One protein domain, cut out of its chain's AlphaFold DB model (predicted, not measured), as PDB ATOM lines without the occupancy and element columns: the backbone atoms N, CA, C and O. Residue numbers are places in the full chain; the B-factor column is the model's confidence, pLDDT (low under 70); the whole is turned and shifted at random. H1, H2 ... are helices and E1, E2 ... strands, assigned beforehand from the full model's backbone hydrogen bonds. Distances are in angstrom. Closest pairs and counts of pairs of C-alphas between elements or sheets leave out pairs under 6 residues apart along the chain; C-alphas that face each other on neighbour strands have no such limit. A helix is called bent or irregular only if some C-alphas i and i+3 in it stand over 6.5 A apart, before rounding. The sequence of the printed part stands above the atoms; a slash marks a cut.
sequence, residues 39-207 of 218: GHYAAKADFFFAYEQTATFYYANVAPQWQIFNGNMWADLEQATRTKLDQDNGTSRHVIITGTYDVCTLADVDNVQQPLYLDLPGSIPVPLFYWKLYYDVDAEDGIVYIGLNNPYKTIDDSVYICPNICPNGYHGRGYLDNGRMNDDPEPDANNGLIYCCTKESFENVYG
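AT A GLANCE: This is residues 39 to 207 of the 218 residues of the protein "Endonuclease_NS domain-containing protein" of Aphis craccivora (UniProt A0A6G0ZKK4). A strongly twisted sheet of four strands, E2, E5, E6 and E7, has the long helix H2 along one face and the short helix H3 on the other, three layers in all. E2 runs on into the small hairpin E3 and E4 at one end, H1 lies off the sheet, and a long stretch without named elements, residues 149 to 193, loops away, with residues 176 to 185 sticking out. The printed part has 169 residues, with H1 E1 H2 E2 E3 E4 E5 E6 E7 H3 along the chain; the sheet's order is E2 - E5 - E6 - E7, all antiparallel. The class is mixed, helices and strands, with 79 residues in named elements, under half. The whole is compact, with a radius of gyration of the C-alphas of 16.9 A and spans of 55 by 39 by 34 A.

HOW THE PARTS SIT: H1, residues 50 to 55, is apart from each other named element. E1, residues 62 to 66, pairs with no named strand, but its residues 62 to 63 pair antiparallel with residues 39 to 40. A tight link leads to H2, residues 67 to 87. E2, residues 94 to 103, runs on at 33 degrees into E3, residues 105 to 107. E3 forms a hairpin with E4, residues 113 to 115; N 114 and O 106 are 2.8 A apart. E5, residues 127 to 136, is antiparallel to E2, with N 97 and O 133 within hydrogen-bond range at 3.0 A. E5, E6, residues 141 to 148, and E7, residues 194 to 198, form a meander, each strand the antiparallel neighbour of the one before. N 132 and O 145 are 2.9 A apart, and N 146 and O 195 2.8 A. H2 is on the sheet at a height of 9.8 A, over E5 and E6, along the strands at 9 degrees to E6 on the local plane; its closest C-alphas to E6 are Trp 74 and Gly 147, 7.2 A. H3, residues 199 to 206, is on the opposite face; the closest C-alphas of H3 and E6 are Lys 199 and Val 144, 5.8 A. Every O i to N i+4 pair is within hydrogen-bond range in H1, against 14 of 17 in H2 and 3 of 4 in H3.

IN THESE COORDINATES: H1 begins at C-alpha 50 (34.453, 41.426, -26.464). H2 is 28.9 A long and irregular, only just: C-alphas 70 and 73 are 6.8 A apart. E2 spans 29.0 A, E5 26.5 A and E6 23.5 A. H3 ends at C-alpha 206 (11.337, 22.246, -40.307).

THE WHOLE: The C-alphas farthest apart, of Thr 91 and Asp 110, are 55.7 A apart. The printed part has no cut. The links E4 to E5 and E6 to E7 are long. Mean pLDDT of the printed part is 88.5; residues 167 to 185 are under 70.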
ATOM      1  N   GLY A  39      17.051  41.435 -34.781       96.88
ATOM      2  CA  GLY A  39      16.948  40.319 -33.847       96.88
ATOM      3  C   GLY A  39      18.128  39.385 -34.035       96.88
ATOM      4  O   GLY A  39      18.342  38.903 -35.147       96.88
ATOM      5  N   HIS A  40      18.912  39.183 -32.981       97.94
ATOM      6  CA  HIS A  40      20.128  38.377 -33.045       97.94
ATOM      7  C   HIS A  40      19.770  36.888 -32.950       97.94
ATOM      8  O   HIS A  40      18.920  36.511 -32.146       97.94
ATOM      9  N   TYR A  41      20.435  36.041 -33.736       97.94
ATOM     10  CA  TYR A  41      20.351  34.590 -33.575       97.94
ATOM     11  C   TYR A  41      21.117  34.167 -32.314       97.94
ATOM     12  O   TYR A  41      20.516  33.704 -31.338       97.94
ATOM     13  N   ALA A  42      22.434  34.381 -32.318       97.38
ATOM     14  CA  ALA A  42      23.281  34.256 -31.139       97.38
ATOM     15  C   ALA A  42      23.317  35.599 -30.395       97.38
ATOM     16  O   ALA A  42      23.748  36.611 -30.961       97.38
ATOM     17  N   ALA A  43      22.835  35.629 -29.151       97.12
ATOM     18  CA  ALA A  43      22.706  36.872 -28.408       97.12
ATOM     19  C   ALA A  43      24.066  37.332 -27.887       97.12
ATOM     20  O   ALA A  43      24.879  36.539 -27.423       97.12
ATOM     21  N   LYS A  44      24.295  38.650 -27.881       96.75
ATOM     22  CA  LYS A  44      25.519  39.248 -27.328       96.75
ATOM     23  C   LYS A  44      25.827  38.737 -25.910       96.75
ATOM     24  O   LYS A  44      26.983  38.510 -25.582       96.75
ATOM     25  N   ALA A  45      24.797  38.594 -25.075       96.25
ATOM     26  CA  ALA A  45      24.933  38.208 -23.670       96.25
ATOM     27  C   ALA A  45      25.359  36.745 -23.458       96.25
ATOM     28  O   ALA A  45      25.704  36.390 -22.335       96.25
ATOM     29  N   ASP A  46      25.355  35.923 -24.509       95.62
ATOM     30  CA  ASP A  46      25.775  34.522 -24.433       95.62
ATOM     31  C   ASP A  46      27.304  34.375 -24.548       95.62
ATOM     32  O   ASP A  46      27.845  33.301 -24.306       95.62
ATOM     33  N   PHE A  47      28.016  35.458 -24.885       95.69
ATOM     34  CA  PHE A  47      29.460  35.454 -25.103       95.69
ATOM     35  C   PHE A  47      30.217  36.262 -24.054       95.69
ATOM     36  O   PHE A  47      29.811  37.360 -23.656       95.69
ATOM     37  N   PHE A  48      31.379  35.748 -23.655       93.50
ATOM     38  CA  PHE A  48      32.215  36.372 -22.636       93.50
ATOM     39  C   PHE A  48      33.175  37.402 -23.238       93.50
ATOM     40  O   PHE A  48      33.333  38.500 -22.698       93.50
ATOM     41  N   PHE A  49      33.814  37.081 -24.367       97.00
ATOM     42  CA  PHE A  49      34.853  37.941 -24.918       97.00
ATOM     43  C   PHE A  49      34.285  39.065 -25.791       97.00
ATOM     44  O   PHE A  49      33.351  38.887 -26.572       97.00
ATOM     45  N   ALA A  50      34.907  40.245 -25.726       96.31
ATOM     46  CA  ALA A  50      34.453  41.426 -26.464       96.31
ATOM     47  C   ALA A  50      34.415  41.228 -27.993       96.31
ATOM     48  O   ALA A  50      33.554  41.797 -28.669       96.31
ATOM     49  N   TYR A  51      35.335  40.427 -28.546       96.50
ATOM     50  CA  TYR A  51      35.367  40.134 -29.980       96.50
ATOM     51  C   TYR A  51      34.199  39.233 -30.405       96.50
ATOM     52  O   TYR A  51      33.589  39.494 -31.438       96.50
ATOM     53  N   GLU A  52      33.821  38.253 -29.581       97.06
ATOM     54  CA  GLU A  52      32.640  37.408 -29.805       97.06
ATOM     55  C   GLU A  52      31.358  38.239 -29.710       97.06
ATOM     56  O   GLU A  52      30.536  38.232 -30.624       97.06
ATOM     57  N   GLN A  53      31.235  39.053 -28.656       97.75
ATOM     58  CA  GLN A  53      30.111  39.973 -28.484       97.75
ATOM     59  C   GLN A  53      29.962  40.910 -29.684       97.75
ATOM     60  O   GLN A  53      28.849  41.150 -30.143       97.75
ATOM     61  N   THR A  54      31.069  41.428 -30.216       97.00
ATOM     62  CA  THR A  54      31.059  42.287 -31.406       97.00
ATOM     63  C   THR A  54      30.644  41.513 -32.656       97.00
ATOM     64  O   THR A  54      29.865  42.030 -33.458       97.00
ATOM     65  N   ALA A  55      31.098  40.265 -32.803       96.94
ATOM     66  CA  ALA A  55      30.738  39.410 -33.930       96.94
ATOM     67  C   ALA A  55      29.225  39.141 -34.009       96.94
ATOM     68  O   ALA A  55      28.680  39.024 -35.106       96.94
ATOM     69  N   THR A  56      28.513  39.143 -32.876       97.38
ATOM     70  CA  THR A  56      27.048  38.979 -32.891       97.38
ATOM     71  C   THR A  56      26.314  40.072 -33.682       97.38
ATOM     72  O   THR A  56      25.220  39.825 -34.177       97.38
ATOM     73  N   PHE A  57      26.914  41.250 -33.887       96.44
ATOM     74  CA  PHE A  57      26.287  42.361 -34.613       96.44
ATOM     75  C   PHE A  57      26.446  42.289 -36.142       96.44
ATOM     76  O   PHE A  57      25.943  43.174 -36.846       96.44
ATOM     77  N   TYR A  58      27.133  41.274 -36.686       96.56
ATOM     78  CA  TYR A  58      27.185  41.057 -38.134       96.56
ATOM     79  C   TYR A  58      25.812  40.659 -38.684       96.56
ATOM     80  O   TYR A  58      25.085  39.889 -38.065       96.56
ATOM     81  N   TYR A  59      25.479  41.120 -39.897       93.94
ATOM     82  CA  TYR A  59      24.182  40.819 -40.518       93.94
ATOM     83  C   TYR A  59      23.943  39.322 -40.772       93.94
ATOM     84  O   TYR A  59      22.796  38.906 -40.860       93.94
ATOM     85  N   ALA A  60      24.999  38.505 -40.826       94.94
ATOM     86  CA  ALA A  60      24.872  37.049 -40.883       94.94
ATOM     87  C   ALA A  60      24.218  36.450 -39.619       94.94
ATOM     88  O   ALA A  60      23.652  35.366 -39.682       94.94
ATOM     89  N   ASN A  61      24.279  37.154 -38.484       97.62
ATOM     90  CA  ASN A  61      23.725  36.727 -37.201       97.62
ATOM     91  C   ASN A  61      22.390  37.424 -36.866       97.62
ATOM     92  O   ASN A  61      21.963  37.403 -35.713       97.62
ATOM     93  N   VAL A  62      21.722  38.075 -37.825       96.38
ATOM     94  CA  VAL A  62      20.469  38.788 -37.538       96.38
ATOM     95  C   VAL A  62      19.381  38.504 -38.563       96.38
ATOM     96  O   VAL A  62      19.652  38.294 -39.743       96.38
ATOM     97  N   ALA A  63      18.136  38.595 -38.114       97.31
ATOM     98  CA  ALA A  63      16.965  38.706 -38.973       97.31
ATOM     99  C   ALA A  63      16.016  39.805 -38.452       97.31
ATOM    100  O   ALA A  63      16.182  40.273 -37.317       97.31
ATOM    101  N   PRO A  64      15.065  40.288 -39.273       97.25
ATOM    102  CA  PRO A  64      14.081  41.269 -38.826       97.25
ATOM    103  C   PRO A  64      13.184  40.713 -37.714       97.25
ATOM    104  O   PRO A  64      12.438  39.761 -37.917       97.25
ATOM    105  N   GLN A  65      13.197  41.351 -36.547       97.75
ATOM    106  CA  GLN A  65      12.402  40.917 -35.397       97.75
ATOM    107  C   GLN A  65      11.608  42.084 -34.826       97.75
ATOM    108  O   GLN A  65      12.171  43.165 -34.612       97.75
ATOM    109  N   TRP A  66      10.318  41.885 -34.568       96.88
ATOM    110  CA  TRP A  66       9.471  42.906 -33.959       96.88
ATOM    111  C   TRP A  66      10.021  43.280 -32.591       96.88
ATOM    112  O   TRP A  66      10.304  42.411 -31.769       96.88
ATOM    113  N   GLN A  67      10.209  44.576 -32.345       94.38
ATOM    114  CA  GLN A  67      10.894  45.058 -31.148       94.38
ATOM    115  C   GLN A  67      10.140  44.686 -29.862       94.38
ATOM    116  O   GLN A  67      10.795  44.389 -28.863       94.38
ATOM    117  N   ILE A  68       8.804  44.632 -29.905       92.06
ATOM    118  CA  ILE A  68       7.950  44.149 -28.811       92.06
ATOM    119  C   ILE A  68       8.156  42.661 -28.492       92.06
ATOM    120  O   ILE A  68       8.047  42.275 -27.336       92.06
ATOM    121  N   PHE A  69       8.522  41.836 -29.473       94.25
ATOM    122  CA  PHE A  69       8.858  40.430 -29.251       94.25
ATOM    123  C   PHE A  69      10.325  40.270 -28.817       94.25
ATOM    124  O   PHE A  69      10.605  39.696 -27.765       94.25
ATOM    125  N   ASN A  70      11.254  40.857 -29.583       95.81
ATOM    126  CA  ASN A  70      12.702  40.820 -29.340       95.81
ATOM    127  C   ASN A  70      13.069  41.320 -27.934       95.81
ATOM    128  O   ASN A  70      13.795  40.665 -27.198       95.81
ATOM    129  N   GLY A  71      12.556  42.494 -27.557       91.12
ATOM    130  CA  GLY A  71      12.910  43.160 -26.304       91.12
ATOM    131  C   GLY A  71      12.197  42.628 -25.062       91.12
ATOM    132  O   GLY A  71      12.541  43.074 -23.973       91.12
ATOM    133  N   ASN A  72      11.226  41.722 -25.222       90.00
ATOM    134  CA  ASN A  72      10.434  41.165 -24.125       90.00
ATOM    135  C   ASN A  72      10.563  39.634 -24.103       90.00
ATOM    136  O   ASN A  72      11.592  39.119 -23.679       90.00
ATOM    137  N   MET A  73       9.557  38.897 -24.592       89.44
ATOM    138  CA  MET A  73       9.462  37.440 -24.422       89.44
ATOM    139  C   MET A  73      10.671  36.678 -24.977       89.44
ATOM    140  O   MET A  73      11.116  35.708 -24.363       89.44
ATOM    141  N   TRP A  74      11.254  37.130 -26.092       95.38
ATOM    142  CA  TRP A  74      12.465  36.509 -26.632       95.38
ATOM    143  C   TRP A  74      13.685  36.731 -25.727       95.38
ATOM    144  O   TRP A  74      14.383  35.775 -25.392       95.38
ATOM    145  N   ALA A  75      13.905  37.965 -25.263       94.62
ATOM    146  CA  ALA A  75      14.968  38.284 -24.310       94.62
ATOM    147  C   ALA A  75      14.798  37.533 -22.975       94.62
ATOM    148  O   ALA A  75      15.785  37.074 -22.394       94.62
ATOM    149  N   ASP A  76      13.557  37.353 -22.517       92.38
ATOM    150  CA  ASP A  76      13.227  36.578 -21.319       92.38
ATOM    151  C   ASP A  76      13.546  35.089 -21.490       92.38
ATOM    152  O   ASP A  76      14.069  34.467 -20.562       92.38
ATOM    153  N   LEU A  77      13.251  34.498 -22.654       93.75
ATOM    154  CA  LEU A  77      13.629  33.115 -22.967       93.75
ATOM    155  C   LEU A  77      15.153  32.953 -22.949       93.75
ATOM    156  O   LEU A  77      15.676  32.019 -22.338       93.75
ATOM    157  N   GLU A  78      15.874  33.875 -23.585       96.00
ATOM    158  CA  GLU A  78      17.336  33.870 -23.597       96.00
ATOM    159  C   GLU A  78      17.906  33.997 -22.178       96.00
ATOM    160  O   GLU A  78      18.826  33.269 -21.801       96.00
ATOM    161  N   GLN A  79      17.326  34.870 -21.350       94.81
ATOM    162  CA  GLN A  79      17.753  35.040 -19.965       94.81
ATOM    163  C   GLN A  79      17.485  33.804 -19.110       94.81
ATOM    164  O   GLN A  79      18.368  33.387 -18.360       94.81
ATOM    165  N   ALA A  80      16.306  33.195 -19.219       92.12
ATOM    166  CA  ALA A  80      16.011  31.973 -18.479       92.12
ATOM    167  C   ALA A  80      16.879  30.800 -18.930       92.12
ATOM    168  O   ALA A  80      17.294  30.007 -18.086       92.12
ATOM    169  N   THR A  81      17.209  30.725 -20.220       92.25
ATOM    170  CA  THR A  81      18.146  29.727 -20.748       92.25
ATOM    171  C   THR A  81      19.517  29.878 -20.093       92.25
ATOM    172  O   THR A  81      20.039  28.909 -19.545       92.25
ATOM    173  N   ARG A  82      20.065  31.101 -20.045       94.12
ATOM    174  CA  ARG A  82      21.333  31.378 -19.347       94.12
ATOM    175  C   ARG A  82      21.269  31.009 -17.867       94.12
ATOM    176  O   ARG A  82      22.173  30.357 -17.365       94.12
ATOM    177  N   THR A  83      20.193  31.381 -17.173       92.88
ATOM    178  CA  THR A  83      20.015  31.044 -15.753       92.88
ATOM    179  C   THR A  83      19.924  29.535 -15.521       92.88
ATOM    180  O   THR A  83      20.496  29.044 -14.554       92.88
ATOM    181  N   LYS A  84      19.238  28.790 -16.393       90.12
ATOM    182  CA  LYS A  84      19.159  27.325 -16.308       90.12
ATOM    183  C   LYS A  84      20.534  26.680 -16.504       90.12
ATOM    184  O   LYS A  84      20.889  25.797 -15.735       90.12
ATOM    185  N   LEU A  85      21.299  27.136 -17.497       90.88
ATOM    186  CA  LEU A  85      22.646  26.629 -17.777       90.88
ATOM    187  C   LEU A  85      23.637  26.929 -16.647       90.88
ATOM    188  O   LEU A  85      24.451  26.082 -16.304       90.88
ATOM    189  N   ASP A  86      23.545  28.111 -16.041       90.81
ATOM    190  CA  ASP A  86      24.363  28.482 -14.880       90.81
ATOM    191  C   ASP A  86      24.066  27.577 -13.669       90.81
ATOM    192  O   ASP A  86      24.973  27.104 -12.989       90.81
ATOM    193  N   GLN A  87      22.787  27.247 -13.451       90.56
ATOM    194  CA  GLN A  87      22.353  26.334 -12.385       90.56
ATOM    195  C   GLN A  87      22.779  24.880 -12.606       90.56
ATOM    196  O   GLN A  87      22.949  24.153 -11.628       90.56
ATOM    197  N   ASP A  88      22.957  24.461 -13.859       87.00
ATOM    198  CA  ASP A  88      23.479  23.135 -14.195       87.00
ATOM    199  C   ASP A  88      24.936  22.949 -13.735       87.00
ATOM    200  O   ASP A  88      25.397  21.820 -13.589       87.00
ATOM    201  N   ASN A  89      25.662  24.045 -13.466       84.50
ATOM    202  CA  ASN A  89      27.026  24.055 -12.927       84.50
ATOM    203  C   ASN A  89      28.008  23.148 -13.704       84.50
ATOM    204  O   ASN A  89      28.922  22.553 -13.127       84.50
ATOM    205  N   GLY A  90      27.798  23.021 -15.020       82.69
ATOM    206  CA  GLY A  90      28.624  22.209 -15.914       82.69
ATOM    207  C   GLY A  90      28.482  20.698 -15.711       82.69
ATOM    208  O   GLY A  90      29.410  19.966 -16.056       82.69
ATOM    209  N   THR A  91      27.370  20.223 -15.136       86.94
ATOM    210  CA  THR A  91      27.115  18.779 -14.995       86.94
ATOM    211  C   THR A  91      26.769  18.104 -16.318       86.94
ATOM    212  O   THR A  91      27.016  16.906 -16.454       86.94
ATOM    213  N   SER A  92      26.277  18.864 -17.298       86.25
ATOM    214  CA  SER A  92      26.021  18.399 -18.659       86.25
ATOM    215  C   SER A  92      26.422  19.435 -19.713       86.25
ATOM    216  O   SER A  92      26.458  20.654 -19.495       86.25
ATOM    217  N   ARG A  93      26.787  18.937 -20.895       89.75
ATOM    218  CA  ARG A  93      27.202  19.758 -22.036       89.75
ATOM    219  C   ARG A  93      25.992  20.122 -22.877       89.75
ATOM    220  O   ARG A  93      25.273  19.252 -23.351       89.75
ATOM    221  N   HIS A  94      25.838  21.410 -23.155       91.44
ATOM    222  CA  HIS A  94      24.697  21.916 -23.905       91.44
ATOM    223  C   HIS A  94      25.113  22.640 -25.182       91.44
ATOM    224  O   HIS A  94      26.133  23.330 -25.224       91.44
ATOM    225  N   VAL A  95      24.282  22.521 -26.217       92.38
ATOM    226  CA  VAL A  95      24.394  23.278 -27.466       92.38
ATOM    227  C   VAL A  95      23.071  23.980 -27.730       92.38
ATOM    228  O   VAL A  95      22.007  23.362 -27.704       92.38
ATOM    229  N   ILE A  96      23.146  25.281 -28.011       94.50
ATOM    230  CA  ILE A  96      21.993  26.066 -28.446       94.50
ATOM    231  C   ILE A  96      22.071  26.237 -29.954       94.50
ATOM    232  O   ILE A  96      23.036  26.797 -30.470       94.50
ATOM    233  N   ILE A  97      21.040  25.775 -30.652       95.31
ATOM    234  CA  ILE A  97      20.873  25.996 -32.090       95.31
ATOM    235  C   ILE A  97      19.650  26.868 -32.279       95.31
ATOM    236  O   ILE A  97      18.674  26.740 -31.552       95.31
ATOM    237  N   THR A  98      19.704  27.787 -33.227       97.25
ATOM    238  CA  THR A  98      18.651  28.774 -33.429       97.25
ATOM    239  C   THR A  98      18.476  29.053 -34.904       97.25
ATOM    240  O   THR A  98      19.396  28.859 -35.702       97.25
ATOM    241  N   GLY A  99      17.306  29.551 -35.256       96.94
ATOM    242  CA  GLY A  99      17.012  29.958 -36.610       96.94
ATOM    243  C   GLY A  99      15.660  30.630 -36.703       96.94
ATOM    244  O   GLY A  99      15.035  31.000 -35.706       96.94
ATOM    245  N   THR A 100      15.223  30.793 -37.941       97.75
ATOM    246  CA  THR A 100      13.905  31.317 -38.282       97.75
ATOM    247  C   THR A 100      13.157  30.342 -39.177       97.75
ATOM    248  O   THR A 100      13.763  29.440 -39.765       97.75
ATOM    249  N   TYR A 101      11.836  30.487 -39.240       96.81
ATOM    250  CA  TYR A 101      10.970  29.679 -40.092       96.81
ATOM    251  C   TYR A 101       9.766  30.495 -40.575       96.81
ATOM    252  O   TYR A 101       9.191  31.265 -39.802       96.81
ATOM    253  N   ASP A 102       9.404  30.292 -41.846       96.31
ATOM    254  CA  ASP A 102       8.300  30.957 -42.552       96.31
ATOM    255  C   ASP A 102       8.404  32.503 -42.599       96.31
ATOM    256  O   ASP A 102       9.333  33.104 -42.052       96.31
ATOM    257  N   VAL A 103       7.485  33.172 -43.299       97.12
ATOM    258  CA  VAL A 103       7.463  34.628 -43.504       97.12
ATOM    259  C   VAL A 103       6.229  35.240 -42.849       97.12
ATOM    260  O   VAL A 103       5.100  34.800 -43.039       97.12
ATOM    261  N   CYS A 104       6.450  36.292 -42.071       96.50
ATOM    262  CA  CYS A 104       5.406  37.069 -41.426       96.50
ATOM    263  C   CYS A 104       4.514  37.752 -42.470       96.50
ATOM    264  O   CYS A 104       5.018  38.301 -43.452       96.50
ATOM    265  N   THR A 105       3.203  37.773 -42.233       97.44
ATOM    266  CA  THR A 105       2.230  38.445 -43.101       97.44
ATOM    267  C   THR A 105       1.437  39.518 -42.360       97.44
ATOM    268  O   THR A 105       1.239  39.444 -41.145       97.44
ATOM    269  N   LEU A 106       0.952  40.509 -43.111       97.19
ATOM    270  CA  LEU A 106      -0.050  41.481 -42.667       97.19
ATOM    271  C   LEU A 106      -1.138  41.631 -43.733       97.19
ATOM    272  O   LEU A 106      -0.871  41.463 -44.921       97.19
ATOM    273  N   ALA A 107      -2.360  41.953 -43.311       97.25
ATOM    274  CA  ALA A 107      -3.470  42.201 -44.226       97.25
ATOM    275  C   ALA A 107      -3.269  43.523 -44.986       97.25
ATOM    276  O   ALA A 107      -2.954  44.546 -44.375       97.25
ATOM    277  N   ASP A 108      -3.467  43.510 -46.304       97.94
ATOM    278  CA  ASP A 108      -3.521  44.719 -47.127       97.94
ATOM    279  C   ASP A 108      -4.907  45.390 -47.107       97.94
ATOM    280  O   ASP A 108      -5.812  44.986 -46.373       97.94
ATOM    281  N   VAL A 109      -5.079  46.438 -47.921       97.81
ATOM    282  CA  VAL A 109      -6.351  47.178 -48.062       97.81
ATOM    283  C   VAL A 109      -7.557  46.323 -48.442       97.81
ATOM    284  O   VAL A 109      -8.678  46.705 -48.122       97.81
ATOM    285  N   ASP A 110      -7.336  45.184 -49.098       97.94
ATOM    286  CA  ASP A 110      -8.381  44.255 -49.527       97.94
ATOM    287  C   ASP A 110      -8.511  43.071 -48.546       97.94
ATOM    288  O   ASP A 110      -9.175  42.075 -48.841       97.94
ATOM    289  N   ASN A 111      -7.886  43.175 -47.366       96.88
ATOM    290  CA  ASN A 111      -7.813  42.146 -46.333       96.88
ATOM    291  C   ASN A 111      -7.103  40.853 -46.787       96.88
ATOM    292  O   ASN A 111      -7.333  39.774 -46.235       96.88
ATOM    293  N   VAL A 112      -6.220  40.949 -47.786       98.00
ATOM    294  CA  VAL A 112      -5.400  39.830 -48.268       98.00
ATOM    295  C   VAL A 112      -4.070  39.821 -47.518       98.00
ATOM    296  O   VAL A 112      -3.420  40.854 -47.384       98.00
ATOM    297  N   GLN A 113      -3.651  38.655 -47.017       97.00
ATOM    298  CA  GLN A 113      -2.372  38.507 -46.318       97.00
ATOM    299  C   GLN A 113      -1.201  38.677 -47.290       97.00
ATOM    300  O   GLN A 113      -1.039  37.888 -48.219       97.00
ATOM    301  N   GLN A 114      -0.375  39.691 -47.047       97.50
ATOM    302  CA  GLN A 114       0.827  39.981 -47.817       97.50
ATOM    303  C   GLN A 114       2.078  39.625 -47.008       97.50
ATOM    304  O   GLN A 114       2.177  40.031 -45.845       97.50
ATOM    305  N   PRO A 115       3.049  38.909 -47.597       96.94
ATOM    306  CA  PRO A 115       4.311  38.604 -46.939       96.94
ATOM    307  C   PRO A 115       5.157  39.866 -46.748       96.94
ATOM    308  O   PRO A 115       5.247  40.730 -47.624       96.94
ATOM    309  N   LEU A 116       5.796  39.970 -45.586       96.81
ATOM    310  CA  LEU A 116       6.606  41.118 -45.215       96.81
ATOM    311  C   LEU A 116       8.074  40.942 -45.597       96.81
ATOM    312  O   LEU A 116       8.738  39.978 -45.212       96.81
ATOM    313  N   TYR A 117       8.606  41.966 -46.261       95.31
ATOM    314  CA  TYR A 117      10.018  42.090 -46.601       95.31
ATOM    315  C   TYR A 117      10.508  43.502 -46.285       95.31
ATOM    316  O   TYR A 117       9.779  44.475 -46.468       95.31
ATOM    317  N   LEU A 118      11.753  43.635 -45.819       88.88
ATOM    318  CA  LEU A 118      12.360  44.947 -45.555       88.88
ATOM    319  C   LEU A 118      13.013  45.589 -46.784       88.88
ATOM    320  O   LEU A 118      13.282  46.791 -46.767       88.88
ATOM    321  N   ASP A 119      13.241  44.808 -47.837       84.56
ATOM    322  CA  ASP A 119      13.804  45.262 -49.105       84.56
ATOM    323  C   ASP A 119      13.019  44.649 -50.270       84.56
ATOM    324  O   ASP A 119      12.867  43.426 -50.352       84.56
ATOM    325  N   LEU A 120      12.483  45.498 -51.148       77.56
ATOM    326  CA  LEU A 120      11.689  45.078 -52.302       77.56
ATOM    327  C   LEU A 120      12.600  44.878 -53.524       77.56
ATOM    328  O   LEU A 120      13.475  45.710 -53.758       77.56
ATOM    329  N   PRO A 121      12.388  43.818 -54.331       73.12
ATOM    330  CA  PRO A 121      11.168  43.008 -54.418       73.12
ATOM    331  C   PRO A 121      11.183  41.693 -53.603       73.12
ATOM    332  O   PRO A 121      10.585  40.717 -54.042       73.12
ATOM    333  N   GLY A 122      11.834  41.639 -52.432       72.31
ATOM    334  CA  GLY A 122      11.732  40.490 -51.516       72.31
ATOM    335  C   GLY A 122      13.057  39.963 -50.959       72.31
ATOM    336  O   GLY A 122      13.149  38.790 -50.609       72.31
ATOM    337  N   SER A 123      14.103  40.789 -50.889       83.75
ATOM    338  CA  SER A 123      15.463  40.324 -50.574       83.75
ATOM    339  C   SER A 123      15.657  39.940 -49.103       83.75
ATOM    340  O   SER A 123      16.516  39.121 -48.787       83.75
ATOM    341  N   ILE A 124      14.897  40.557 -48.190       92.62
ATOM    342  CA  ILE A 124      15.056  40.377 -46.738       92.62
ATOM    343  C   ILE A 124      13.694  40.034 -46.125       92.62
ATOM    344  O   ILE A 124      12.930  40.963 -45.839       92.62
ATOM    345  N   PRO A 125      13.363  38.742 -45.943       95.88
ATOM    346  CA  PRO A 125      12.102  38.337 -45.334       95.88
ATOM    347  C   PRO A 125      12.049  38.740 -43.862       95.88
ATOM    348  O   PRO A 125      13.049  38.661 -43.144       95.88
ATOM    349  N   VAL A 126      10.867  39.146 -43.404       97.75
ATOM    350  CA  VAL A 126      10.559  39.221 -41.975       97.75
ATOM    351  C   VAL A 126      10.065  37.837 -41.555       97.75
ATOM    352  O   VAL A 126       8.983  37.448 -41.986       97.75
ATOM    353  N   PRO A 127      10.821  37.063 -40.766       98.06
ATOM    354  CA  PRO A 127      10.427  35.707 -40.398       98.06
ATOM    355  C   PRO A 127       9.169  35.687 -39.526       98.06
ATOM    356  O   PRO A 127       9.006  36.557 -38.669       98.06
ATOM    357  N   LEU A 128       8.298  34.691 -39.710       97.94
ATOM    358  CA  LEU A 128       7.125  34.507 -38.845       97.94
ATOM    359  C   LEU A 128       7.515  33.893 -37.500       97.94
ATOM    360  O   LEU A 128       7.014  34.320 -36.463       97.94
ATOM    361  N   PHE A 129       8.430  32.927 -37.508       98.06
ATOM    362  CA  PHE A 129       8.889  32.251 -36.304       98.06
ATOM    363  C   PHE A 129      10.383  32.442 -36.089       98.06
ATOM    364  O   PHE A 129      11.181  32.367 -37.025       98.06
ATOM    365  N   TYR A 130      10.754  32.616 -34.827       98.31
ATOM    366  CA  TYR A 130      12.101  32.341 -34.336       98.31
ATOM    367  C   TYR A 130      12.060  31.061 -33.516       98.31
ATOM    368  O   TYR A 130      11.081  30.810 -32.815       98.31
ATOM    369  N   TRP A 131      13.120  30.265 -33.563       97.88
ATOM    370  CA  TRP A 131      13.203  29.048 -32.764       97.88
ATOM    371  C   TRP A 131      14.581  28.875 -32.139       97.88
ATOM    372  O   TRP A 131      15.580  29.316 -32.704       97.88
ATOM    373  N   LYS A 132      14.628  28.238 -30.967       97.25
ATOM    374  CA  LYS A 132      15.857  27.819 -30.279       97.25
ATOM    375  C   LYS A 132      15.710  26.369 -29.824       97.25
ATOM    376  O   LYS A 132      14.843  26.066 -29.011       97.25
ATOM    377  N   LEU A 133      16.567  25.489 -30.325       96.69
ATOM    378  CA  LEU A 133      16.799  24.161 -29.772       96.69
ATOM    379  C   LEU A 133      17.782  24.282 -28.606       96.69
ATOM    380  O   LEU A 133      18.922  24.712 -28.788       96.69
ATOM    381  N   TYR A 134      17.332  23.870 -27.428       94.56
ATOM    382  CA  TYR A 134      18.160  23.626 -26.257       94.56
ATOM    383  C   TYR A 134      18.504  22.136 -26.217       94.56
ATOM    384  O   TYR A 134      17.646  21.321 -25.872       94.56
ATOM    385  N   TYR A 135      19.718  21.783 -26.638       93.81
ATOM    386  CA  TYR A 135      20.162  20.396 -26.769       93.81
ATOM    387  C   TYR A 135      21.146  20.029 -25.660       93.81
ATOM    388  O   TYR A 135      22.161  20.708 -25.497       93.81
ATOM    389  N   ASP A 136      20.853  18.955 -24.934       92.00
ATOM    390  CA  ASP A 136      21.778  18.286 -24.024       92.00
ATOM    391  C   ASP A 136      22.535  17.211 -24.818       92.00
ATOM    392  O   ASP A 136      21.964  16.247 -25.331       92.00
ATOM    393  N   VAL A 137      23.842  17.415 -24.959       90.94
ATOM    394  CA  VAL A 137      24.727  16.538 -25.731       90.94
ATOM    395  C   VAL A 137      24.922  15.195 -25.036       90.94
ATOM    396  O   VAL A 137      25.127  14.197 -25.720       90.94
ATOM    397  N   ASP A 138      24.888  15.165 -23.706       89.31
ATOM    398  CA  ASP A 138      25.138  13.957 -22.922       89.31
ATOM    399  C   ASP A 138      23.886  13.071 -22.849       89.31
ATOM    400  O   ASP A 138      24.001  11.845 -22.849       89.31
ATOM    401  N   ALA A 139      22.700  13.683 -22.841       89.94
ATOM    402  CA  ALA A 139      21.418  12.979 -22.923       89.94
ATOM    403  C   ALA A 139      20.978  12.645 -24.362       89.94
ATOM    404  O   ALA A 139      20.038  11.874 -24.543       89.94
ATOM    405  N   GLU A 140      21.635  13.229 -25.369       89.31
ATOM    406  CA  GLU A 140      21.243  13.164 -26.785       89.31
ATOM    407  C   GLU A 140      19.781  13.587 -27.041       89.31
ATOM    408  O   GLU A 140      19.113  13.096 -27.954       89.31
ATOM    409  N   ASP A 141      19.279  14.531 -26.243       89.00
ATOM    410  CA  ASP A 141      17.895  15.000 -26.290       89.00
ATOM    411  C   ASP A 141      17.820  16.527 -26.170       89.00
ATOM    412  O   ASP A 141      18.759  17.206 -25.749       89.00
ATOM    413  N   GLY A 142      16.693  17.102 -26.576       91.50
ATOM    414  CA  GLY A 142      16.496  18.535 -26.489       91.50
ATOM    415  C   GLY A 142      15.068  18.995 -26.716       91.50
ATOM    416  O   GLY A 142      14.229  18.332 -27.331       91.50
ATOM    417  N   ILE A 143      14.825  20.212 -26.244       94.50
ATOM    418  CA  ILE A 143      13.553  20.910 -26.378       94.50
ATOM    419  C   ILE A 143      13.708  22.069 -27.357       94.50
ATOM    420  O   ILE A 143      14.675  22.830 -27.294       94.50
ATOM    421  N   VAL A 144      12.756  22.210 -28.276       97.00
ATOM    422  CA  VAL A 144      12.709  23.335 -29.211       97.00
ATOM    423  C   VAL A 144      11.692  24.333 -28.699       97.00
ATOM    424  O   VAL A 144      10.523  23.991 -28.553       97.00
ATOM    425  N   TYR A 145      12.124  25.563 -28.447       96.88
ATOM    426  CA  TYR A 145      11.248  26.702 -28.200       96.88
ATOM    427  C   TYR A 145      10.969  27.425 -29.510       96.88
ATOM    428  O   TYR A 145      11.896  27.677 -30.278       96.88
ATOM    429  N   ILE A 146       9.713  27.787 -29.746       96.88
ATOM    430  CA  ILE A 146       9.255  28.489 -30.945       96.88
ATOM    431  C   ILE A 146       8.519  29.741 -30.500       96.88
ATOM    432  O   ILE A 146       7.561  29.658 -29.735       96.88
ATOM    433  N   GLY A 147       8.974  30.895 -30.974       95.88
ATOM    434  CA  GLY A 147       8.365  32.188 -30.708       95.88
ATOM    435  C   GLY A 147       7.727  32.795 -31.952       95.88
ATOM    436  O   GLY A 147       8.313  32.770 -33.038       95.88
ATOM    437  N   LEU A 148       6.532  33.354 -31.777       95.88
ATOM    438  CA  LEU A 148       5.753  34.000 -32.829       95.88
ATOM    439  C   LEU A 148       6.203  35.459 -33.016       95.88
ATOM    440  O   LEU A 148       5.849  36.350 -32.250       95.88
ATOM    441  N   ASN A 149       6.967  35.723 -34.075       97.38
ATOM    442  CA  ASN A 149       7.454  37.050 -34.452       97.38
ATOM    443  C   ASN A 149       6.416  37.816 -35.293       97.38
ATOM    444  O   ASN A 149       6.693  38.270 -36.405       97.38
ATOM    445  N   ASN A 150       5.204  37.963 -34.762       96.38
ATOM    446  CA  ASN A 150       4.172  38.820 -35.338       96.38
ATOM    447  C   ASN A 150       3.189  39.271 -34.245       96.38
ATOM    448  O   ASN A 150       2.307  38.490 -33.900       96.38
ATOM    449  N   PRO A 151       3.281  40.507 -33.723       94.19
ATOM    450  CA  PRO A 151       2.391  40.984 -32.656       94.19
ATOM    451  C   PRO A 151       0.937  41.175 -33.115       94.19
ATOM    452  O   PRO A 151       0.054  41.432 -32.308       94.19
ATOM    453  N   TYR A 152       0.660  41.056 -34.415       94.75
ATOM    454  CA  TYR A 152      -0.676  41.222 -34.986       94.75
ATOM    455  C   TYR A 152      -1.338  39.891 -35.359       94.75
ATOM    456  O   TYR A 152      -2.494  39.875 -35.782       94.75
ATOM    457  N   LYS A 153      -0.626  38.765 -35.216       93.31
ATOM    458  CA  LYS A 153      -1.173  37.429 -35.468       93.31
ATOM    459  C   LYS A 153      -1.869  36.923 -34.209       93.31
ATOM    460  O   LYS A 153      -1.232  36.720 -33.178       93.31
ATOM    461  N   THR A 154      -3.174  36.698 -34.310       90.62
ATOM    462  CA  THR A 154      -3.959  36.035 -33.266       90.62
ATOM    463  C   THR A 154      -3.520  34.587 -33.093       90.62
ATOM    464  O   THR A 154      -3.130  33.928 -34.059       90.62
ATOM    465  N   ILE A 155      -3.620  34.088 -31.863       88.38
ATOM    466  CA  ILE A 155      -3.349  32.686 -31.552       88.38
ATOM    467  C   ILE A 155      -4.503  31.830 -32.084       88.38
ATOM    468  O   ILE A 155      -5.651  31.987 -31.674       88.38
ATOM    469  N   ASP A 156      -4.172  30.929 -32.999       89.44
ATOM    470  CA  ASP A 156      -5.032  29.884 -33.547       89.44
ATOM    471  C   ASP A 156      -4.155  28.662 -33.884       89.44
ATOM    472  O   ASP A 156      -2.930  28.735 -33.771       89.44
ATOM    473  N   ASP A 157      -4.739  27.545 -34.313       89.06
ATOM    474  CA  ASP A 157      -3.983  26.306 -34.556       89.06
ATOM    475  C   ASP A 157      -2.825  26.464 -35.562       89.06
ATOM    476  O   ASP A 157      -1.842  25.730 -35.482       89.06
ATOM    477  N   SER A 158      -2.873  27.451 -36.471       89.94
ATOM    478  CA  SER A 158      -1.801  27.685 -37.452       89.94
ATOM    479  C   SER A 158      -0.493  28.185 -36.834       89.94
ATOM    480  O   SER A 158       0.550  28.099 -37.480       89.94
ATOM    481  N   VAL A 159      -0.512  28.696 -35.595       91.69
ATOM    482  CA  VAL A 159       0.717  29.158 -34.923       91.69
ATOM    483  C   VAL A 159       1.515  28.005 -34.302       91.69
ATOM    484  O   VAL A 159       2.693  28.180 -33.983       91.69
ATOM    485  N   TYR A 160       0.897  26.827 -34.154       93.81
ATOM    486  CA  TYR A 160       1.502  25.626 -33.584       93.81
ATOM    487  C   TYR A 160       1.968  24.674 -34.692       93.81
ATOM    488  O   TYR A 160       1.262  23.751 -35.090       93.81
ATOM    489  N   ILE A 161       3.195  24.875 -35.177       95.38
ATOM    490  CA  ILE A 161       3.785  24.074 -36.263       95.38
ATOM    491  C   ILE A 161       4.238  22.678 -35.805       95.38
ATOM    492  O   ILE A 161       4.603  21.847 -36.623       95.38
ATOM    493  N   CYS A 162       4.231  22.404 -34.504       95.06
ATOM    494  CA  CYS A 162       4.499  21.099 -33.903       95.06
ATOM    495  C   CYS A 162       3.644  20.953 -32.627       95.06
ATOM    496  O   CYS A 162       3.252  21.972 -32.047       95.06
ATOM    497  N   PRO A 163       3.355  19.720 -32.156       94.25
ATOM    498  CA  PRO A 163       2.622  19.502 -30.913       94.25
ATOM    499  C   PRO A 163       3.244  20.261 -29.739       94.25
ATOM    500  O   PRO A 163       4.411  20.054 -29.402       94.25
ATOM    501  N   ASN A 164       2.451  21.133 -29.115       91.81
ATOM    502  CA  ASN A 164       2.890  21.907 -27.964       91.81
ATOM    503  C   ASN A 164       2.972  21.013 -26.718       91.81
ATOM    504  O   ASN A 164       1.954  20.511 -26.242       91.81
ATOM    505  N   ILE A 165       4.179  20.844 -26.175       91.38
ATOM    506  CA  ILE A 165       4.432  20.021 -24.982       91.38
ATOM    507  C   ILE A 165       4.576  20.846 -23.695       91.38
ATOM    508  O   ILE A 165       4.710  20.269 -22.618       91.38
ATOM    509  N   CYS A 166       4.522  22.182 -23.770       83.81
ATOM    510  CA  CYS A 166       4.385  23.047 -22.597       83.81
ATOM    511  C   CYS A 166       2.938  23.562 -22.519       83.81
ATOM    512  O   CYS A 166       2.550  24.385 -23.349       83.81
ATOM    513  N   PRO A 167       2.145  23.144 -21.510       54.88
ATOM    514  CA  PRO A 167       0.689  23.337 -21.469       54.88
ATOM    515  C   PRO A 167       0.184  24.772 -21.661       54.88
ATOM    516  O   PRO A 167      -0.936  24.945 -22.125       54.88
ATOM    517  N   ASN A 168       1.001  25.787 -21.359       58.81
ATOM    518  CA  ASN A 168       0.653  27.196 -21.560       58.81
ATOM    519  C   ASN A 168       1.671  27.955 -22.446       58.81
ATOM    520  O   ASN A 168       1.563  29.157 -22.639       58.81
ATOM    521  N   GLY A 169       2.671  27.276 -23.014       59.44
ATOM    522  CA  GLY A 169       3.841  27.947 -23.582       59.44
ATOM    523  C   GLY A 169       4.803  28.478 -22.507       59.44
ATOM    524  O   GLY A 169       4.552  28.379 -21.303       59.44
ATOM    525  N   TYR A 170       5.962  28.984 -22.926       62.28
ATOM    526  CA  TYR A 170       6.910  29.647 -22.036       62.28
ATOM    527  C   TYR A 170       6.394  31.058 -21.716       62.28
ATOM    528  O   TYR A 170       6.483  31.965 -22.538       62.28
ATOM    529  N   HIS A 171       5.869  31.247 -20.506       58.22
ATOM    530  CA  HIS A 171       5.490  32.557 -19.972       58.22
ATOM    531  C   HIS A 171       6.604  33.084 -19.071       58.22
ATOM    532  O   HIS A 171       6.541  32.913 -17.855       58.22
ATOM    533  N   GLY A 172       7.648  33.679 -19.651       50.34
ATOM    534  CA  GLY A 172       8.737  34.301 -18.890       50.34
ATOM    535  C   GLY A 172       8.247  35.135 -17.693       50.34
ATOM    536  O   GLY A 172       7.105  35.597 -17.645       50.34
ATOM    537  N   ARG A 173       9.124  35.335 -16.698       42.62
ATOM    538  CA  ARG A 173       8.822  35.961 -15.390       42.62
ATOM    539  C   ARG A 173       8.211  37.383 -15.444       42.62
ATOM    540  O   ARG A 173       7.917  37.927 -14.383       42.62
ATOM    541  N   GLY A 174       8.015  37.977 -16.623       42.91
ATOM    542  CA  GLY A 174       7.384  39.282 -16.836       42.91
ATOM    543  C   GLY A 174       5.919  39.263 -17.294       42.91
ATOM    544  O   GLY A 174       5.312  40.330 -17.330       42.91
ATOM    545  N   TYR A 175       5.321  38.106 -17.612       44.91
ATOM    546  CA  TYR A 175       3.924  38.037 -18.073       44.91
ATOM    547  C   TYR A 175       2.920  37.936 -16.914       44.91
ATOM    548  O   TYR A 175       2.097  37.027 -16.831       44.91
ATOM    549  N   LEU A 176       3.011  38.880 -15.979       43.47
ATOM    550  CA  LEU A 176       1.847  39.262 -15.196       43.47
ATOM    551  C   LEU A 176       1.201  40.411 -15.960       43.47
ATOM    552  O   LEU A 176       1.713  41.533 -15.967       43.47
ATOM    553  N   ASP A 177       0.068  40.122 -16.597       46.69
ATOM    554  CA  ASP A 177      -0.978  41.122 -16.741       46.69
ATOM    555  C   ASP A 177      -1.174  41.731 -15.345       46.69
ATOM    556  O   ASP A 177      -1.739  41.113 -14.443       46.69
ATOM    557  N   ASN A 178      -0.609  42.918 -15.112       43.31
ATOM    558  CA  ASN A 178      -0.714  43.609 -13.827       43.31
ATOM    559  C   ASN A 178      -2.151  44.118 -13.581       43.31
ATOM    560  O   ASN A 178      -2.345  45.025 -12.769       43.31
ATOM    561  N   GLY A 179      -3.148  43.611 -14.321       44.59
ATOM    562  CA  GLY A 179      -4.531  44.068 -14.309       44.59
ATOM    563  C   GLY A 179      -4.662  45.531 -14.729       44.59
ATOM    564  O   GLY A 179      -5.679  46.166 -14.451       44.59
ATOM    565  N   ARG A 180      -3.615  46.101 -15.340       46.50
ATOM    566  CA  ARG A 180      -3.661  47.453 -15.888       46.50
ATOM    567  C   ARG A 180      -4.293  47.339 -17.257       46.50
ATOM    568  O   ARG A 180      -3.761  46.652 -18.120       46.50
ATOM    569  N   MET A 181      -5.413  48.029 -17.429       46.22
ATOM    570  CA  MET A 181      -6.016  48.250 -18.735       46.22
ATOM    571  C   MET A 181      -4.909  48.717 -19.691       46.22
ATOM    572  O   MET A 181      -4.273  49.745 -19.450       46.22
ATOM    573  N   ASN A 182      -4.611  47.918 -20.716       54.50
ATOM    574  CA  ASN A 182      -3.781  48.378 -21.817       54.50
ATOM    575  C   ASN A 182      -4.620  49.413 -22.570       54.50
ATOM    576  O   ASN A 182      -5.502  49.044 -23.338       54.50
ATOM    577  N   ASP A 183      -4.337  50.699 -22.360       59.44
ATOM    578  CA  ASP A 183      -4.896  51.803 -23.161       59.44
ATOM    579  C   ASP A 183      -4.307  51.829 -24.593       59.44
ATOM    580  O   ASP A 183      -4.418  52.826 -25.309       59.44
ATOM    581  N   ASP A 184      -3.638  50.746 -25.012       66.81
ATOM    582  CA  ASP A 184      -3.155  50.575 -26.372       66.81
ATOM    583  C   ASP A 184      -4.364  50.397 -27.304       66.81
ATOM    584  O   ASP A 184      -5.123  49.438 -27.137       66.81
ATOM    585  N   PRO A 185      -4.571  51.291 -28.288       62.47
ATOM    586  CA  PRO A 185      -5.666  51.152 -29.242       62.47
ATOM    587  C   PRO A 185      -5.549  49.893 -30.119       62.47
ATOM    588  O   PRO A 185      -6.540  49.488 -30.721       62.47
ATOM    589  N   GLU A 186      -4.360  49.291 -30.212       70.50
ATOM    590  CA  GLU A 186      -4.068  48.088 -30.996       70.50
ATOM    591  C   GLU A 186      -3.146  47.163 -30.175       70.50
ATOM    592  O   GLU A 186      -1.939  47.120 -30.433       70.50
ATOM    593  N   PRO A 187      -3.677  46.464 -29.150       71.38
ATOM    594  CA  PRO A 187      -2.872  45.618 -28.277       71.38
ATOM    595  C   PRO A 187      -2.279  44.427 -29.040       71.38
ATOM    596  O   PRO A 187      -2.849  43.955 -30.025       71.38
ATOM    597  N   ASP A 188      -1.153  43.912 -28.542       79.00
ATOM    598  CA  ASP A 188      -0.539  42.687 -29.062       79.00
ATOM    599  C   ASP A 188      -1.549  41.524 -29.017       79.00
ATOM    600  O   ASP A 188      -2.147  41.218 -27.984       79.00
ATOM    601  N   ALA A 189      -1.739  40.876 -30.164       83.62
ATOM    602  CA  ALA A 189      -2.714  39.816 -30.365       83.62
ATOM    603  C   ALA A 189      -2.318  38.485 -29.700       83.62
ATOM    604  O   ALA A 189      -3.165  37.600 -29.553       83.62
ATOM    605  N   ASN A 190      -1.044  38.313 -29.335       82.31
ATOM    606  CA  ASN A 190      -0.533  37.070 -28.749       82.31
ATOM    607  C   ASN A 190       0.423  37.274 -27.571       82.31
ATOM    608  O   ASN A 190       0.817  36.291 -26.943       82.31
ATOM    609  N   ASN A 191       0.761  38.523 -27.258       82.06
ATOM    610  CA  ASN A 191       1.634  38.894 -26.152       82.06
ATOM    611  C   ASN A 191       3.013  38.213 -26.193       82.06
ATOM    612  O   ASN A 191       3.566  37.818 -25.163       82.06
ATOM    613  N   GLY A 192       3.568  38.061 -27.396       84.50
ATOM    614  CA  GLY A 192       4.857  37.416 -27.626       84.50
ATOM    615  C   GLY A 192       4.847  35.915 -27.342       84.50
ATOM    616  O   GLY A 192       5.755  35.422 -26.674       84.50
ATOM    617  N   LEU A 193       3.837  35.193 -27.843       90.38
ATOM    618  CA  LEU A 193       3.699  33.742 -27.674       90.38
ATOM    619  C   LEU A 193       5.027  33.009 -27.926       90.38
ATOM    620  O   LEU A 193       5.601  33.089 -29.016       90.38
ATOM    621  N   ILE A 194       5.452  32.222 -26.937       93.31
ATOM    622  CA  ILE A 194       6.491  31.202 -27.076       93.31
ATOM    623  C   ILE A 194       5.901  29.876 -26.613       93.31
ATOM    624  O   ILE A 194       5.360  29.788 -25.515       93.31
ATOM    625  N   TYR A 195       6.036  28.828 -27.413       93.75
ATOM    626  CA  TYR A 195       5.698  27.459 -27.027       93.75
ATOM    627  C   TYR A 195       6.878  26.533 -27.298       93.75
ATOM    628  O   TYR A 195       7.959  26.986 -27.670       93.75
ATOM    629  N   CYS A 196       6.700  25.242 -27.047       94.50
ATOM    630  CA  CYS A 196       7.780  24.287 -27.157       94.50
ATOM    631  C   CYS A 196       7.306  22.944 -27.690       94.50
ATOM    632  O   CYS A 196       6.167  22.533 -27.465       94.50
ATOM    633  N   CYS A 197       8.208  22.249 -28.371       94.50
ATOM    634  CA  CYS A 197       7.993  20.898 -28.853       94.50
ATOM    635  C   CYS A 197       9.266  20.060 -28.749       94.50
ATOM    636  O   CYS A 197      10.353  20.567 -28.452       94.50
ATOM    637  N   THR A 198       9.123  18.753 -28.954       95.19
ATOM    638  CA  THR A 198      10.277  17.855 -29.028       95.19
ATOM    639  C   THR A 198      11.083  18.150 -30.291       95.19
ATOM    640  O   THR A 198      10.520  18.562 -31.311       95.19
ATOM    641  N   LYS A 199      12.395  17.887 -30.254       94.75
ATOM    642  CA  LYS A 199      13.264  17.965 -31.440       94.75
ATOM    643  C   LYS A 199      12.688  17.191 -32.629       94.75
ATOM    644  O   LYS A 199      12.635  17.718 -33.733       94.75
ATOM    645  N   GLU A 200      12.217  15.966 -32.399       95.06
ATOM    646  CA  GLU A 200      11.624  15.123 -33.444       95.06
ATOM    647  C   GLU A 200      10.393  15.775 -34.086       95.06
ATOM    648  O   GLU A 200      10.292  15.850 -35.311       95.06
ATOM    649  N   SER A 201       9.474  16.289 -33.265       96.19
ATOM    650  CA  SER A 201       8.256  16.931 -33.758       96.19
ATOM    651  C   SER A 201       8.555  18.178 -34.584       96.19
ATOM    652  O   SER A 201       7.889  18.424 -35.586       96.19
ATOM    653  N   PHE A 202       9.557  18.955 -34.172       96.62
ATOM    654  CA  PHE A 202      10.013  20.118 -34.920       96.62
ATOM    655  C   PHE A 202      10.642  19.728 -36.264       96.62
ATOM    656  O   PHE A 202      10.284  20.289 -37.297       96.62
ATOM    657  N   GLU A 203      11.534  18.733 -36.278       95.44
ATOM    658  CA  GLU A 203      12.202  18.257 -37.500       95.44
ATOM    659  C   GLU A 203      11.227  17.729 -38.555       95.44
ATOM    660  O   GLU A 203      11.510  17.832 -39.749       95.44
ATOM    661  N   ASN A 204      10.076  17.193 -38.142       96.25
ATOM    662  CA  ASN A 204       9.035  16.742 -39.068       96.25
ATOM    663  C   ASN A 204       8.438  17.884 -39.907       96.25
ATOM    664  O   ASN A 204       7.886  17.619 -40.974       96.25
ATOM    665  N   VAL A 205       8.559  19.137 -39.453       94.81
ATOM    666  CA  VAL A 205       8.020  20.320 -40.146       94.81
ATOM    667  C   VAL A 205       9.120  21.237 -40.675       94.81
ATOM    668  O   VAL A 205       9.023  21.739 -41.795       94.81
ATOM    669  N   TYR A 206      10.195  21.420 -39.913       94.25
ATOM    670  CA  TYR A 206      11.337  22.246 -40.307       94.25
ATOM    671  C   TYR A 206      12.254  21.556 -41.330       94.25
ATOM    672  O   TYR A 206      12.899  22.217 -42.144       94.25
ATOM    673  N   GLY A 207      12.308  20.224 -41.300       94.00
ATOM    674  CA  GLY A 207      13.358  19.431 -41.927       94.00
ATOM    675  C   GLY A 207      14.394  18.968 -40.902       94.00
ATOM    676  O   GLY A 207      14.525  19.525 -39.810       94.00
TER     677      GLY A 207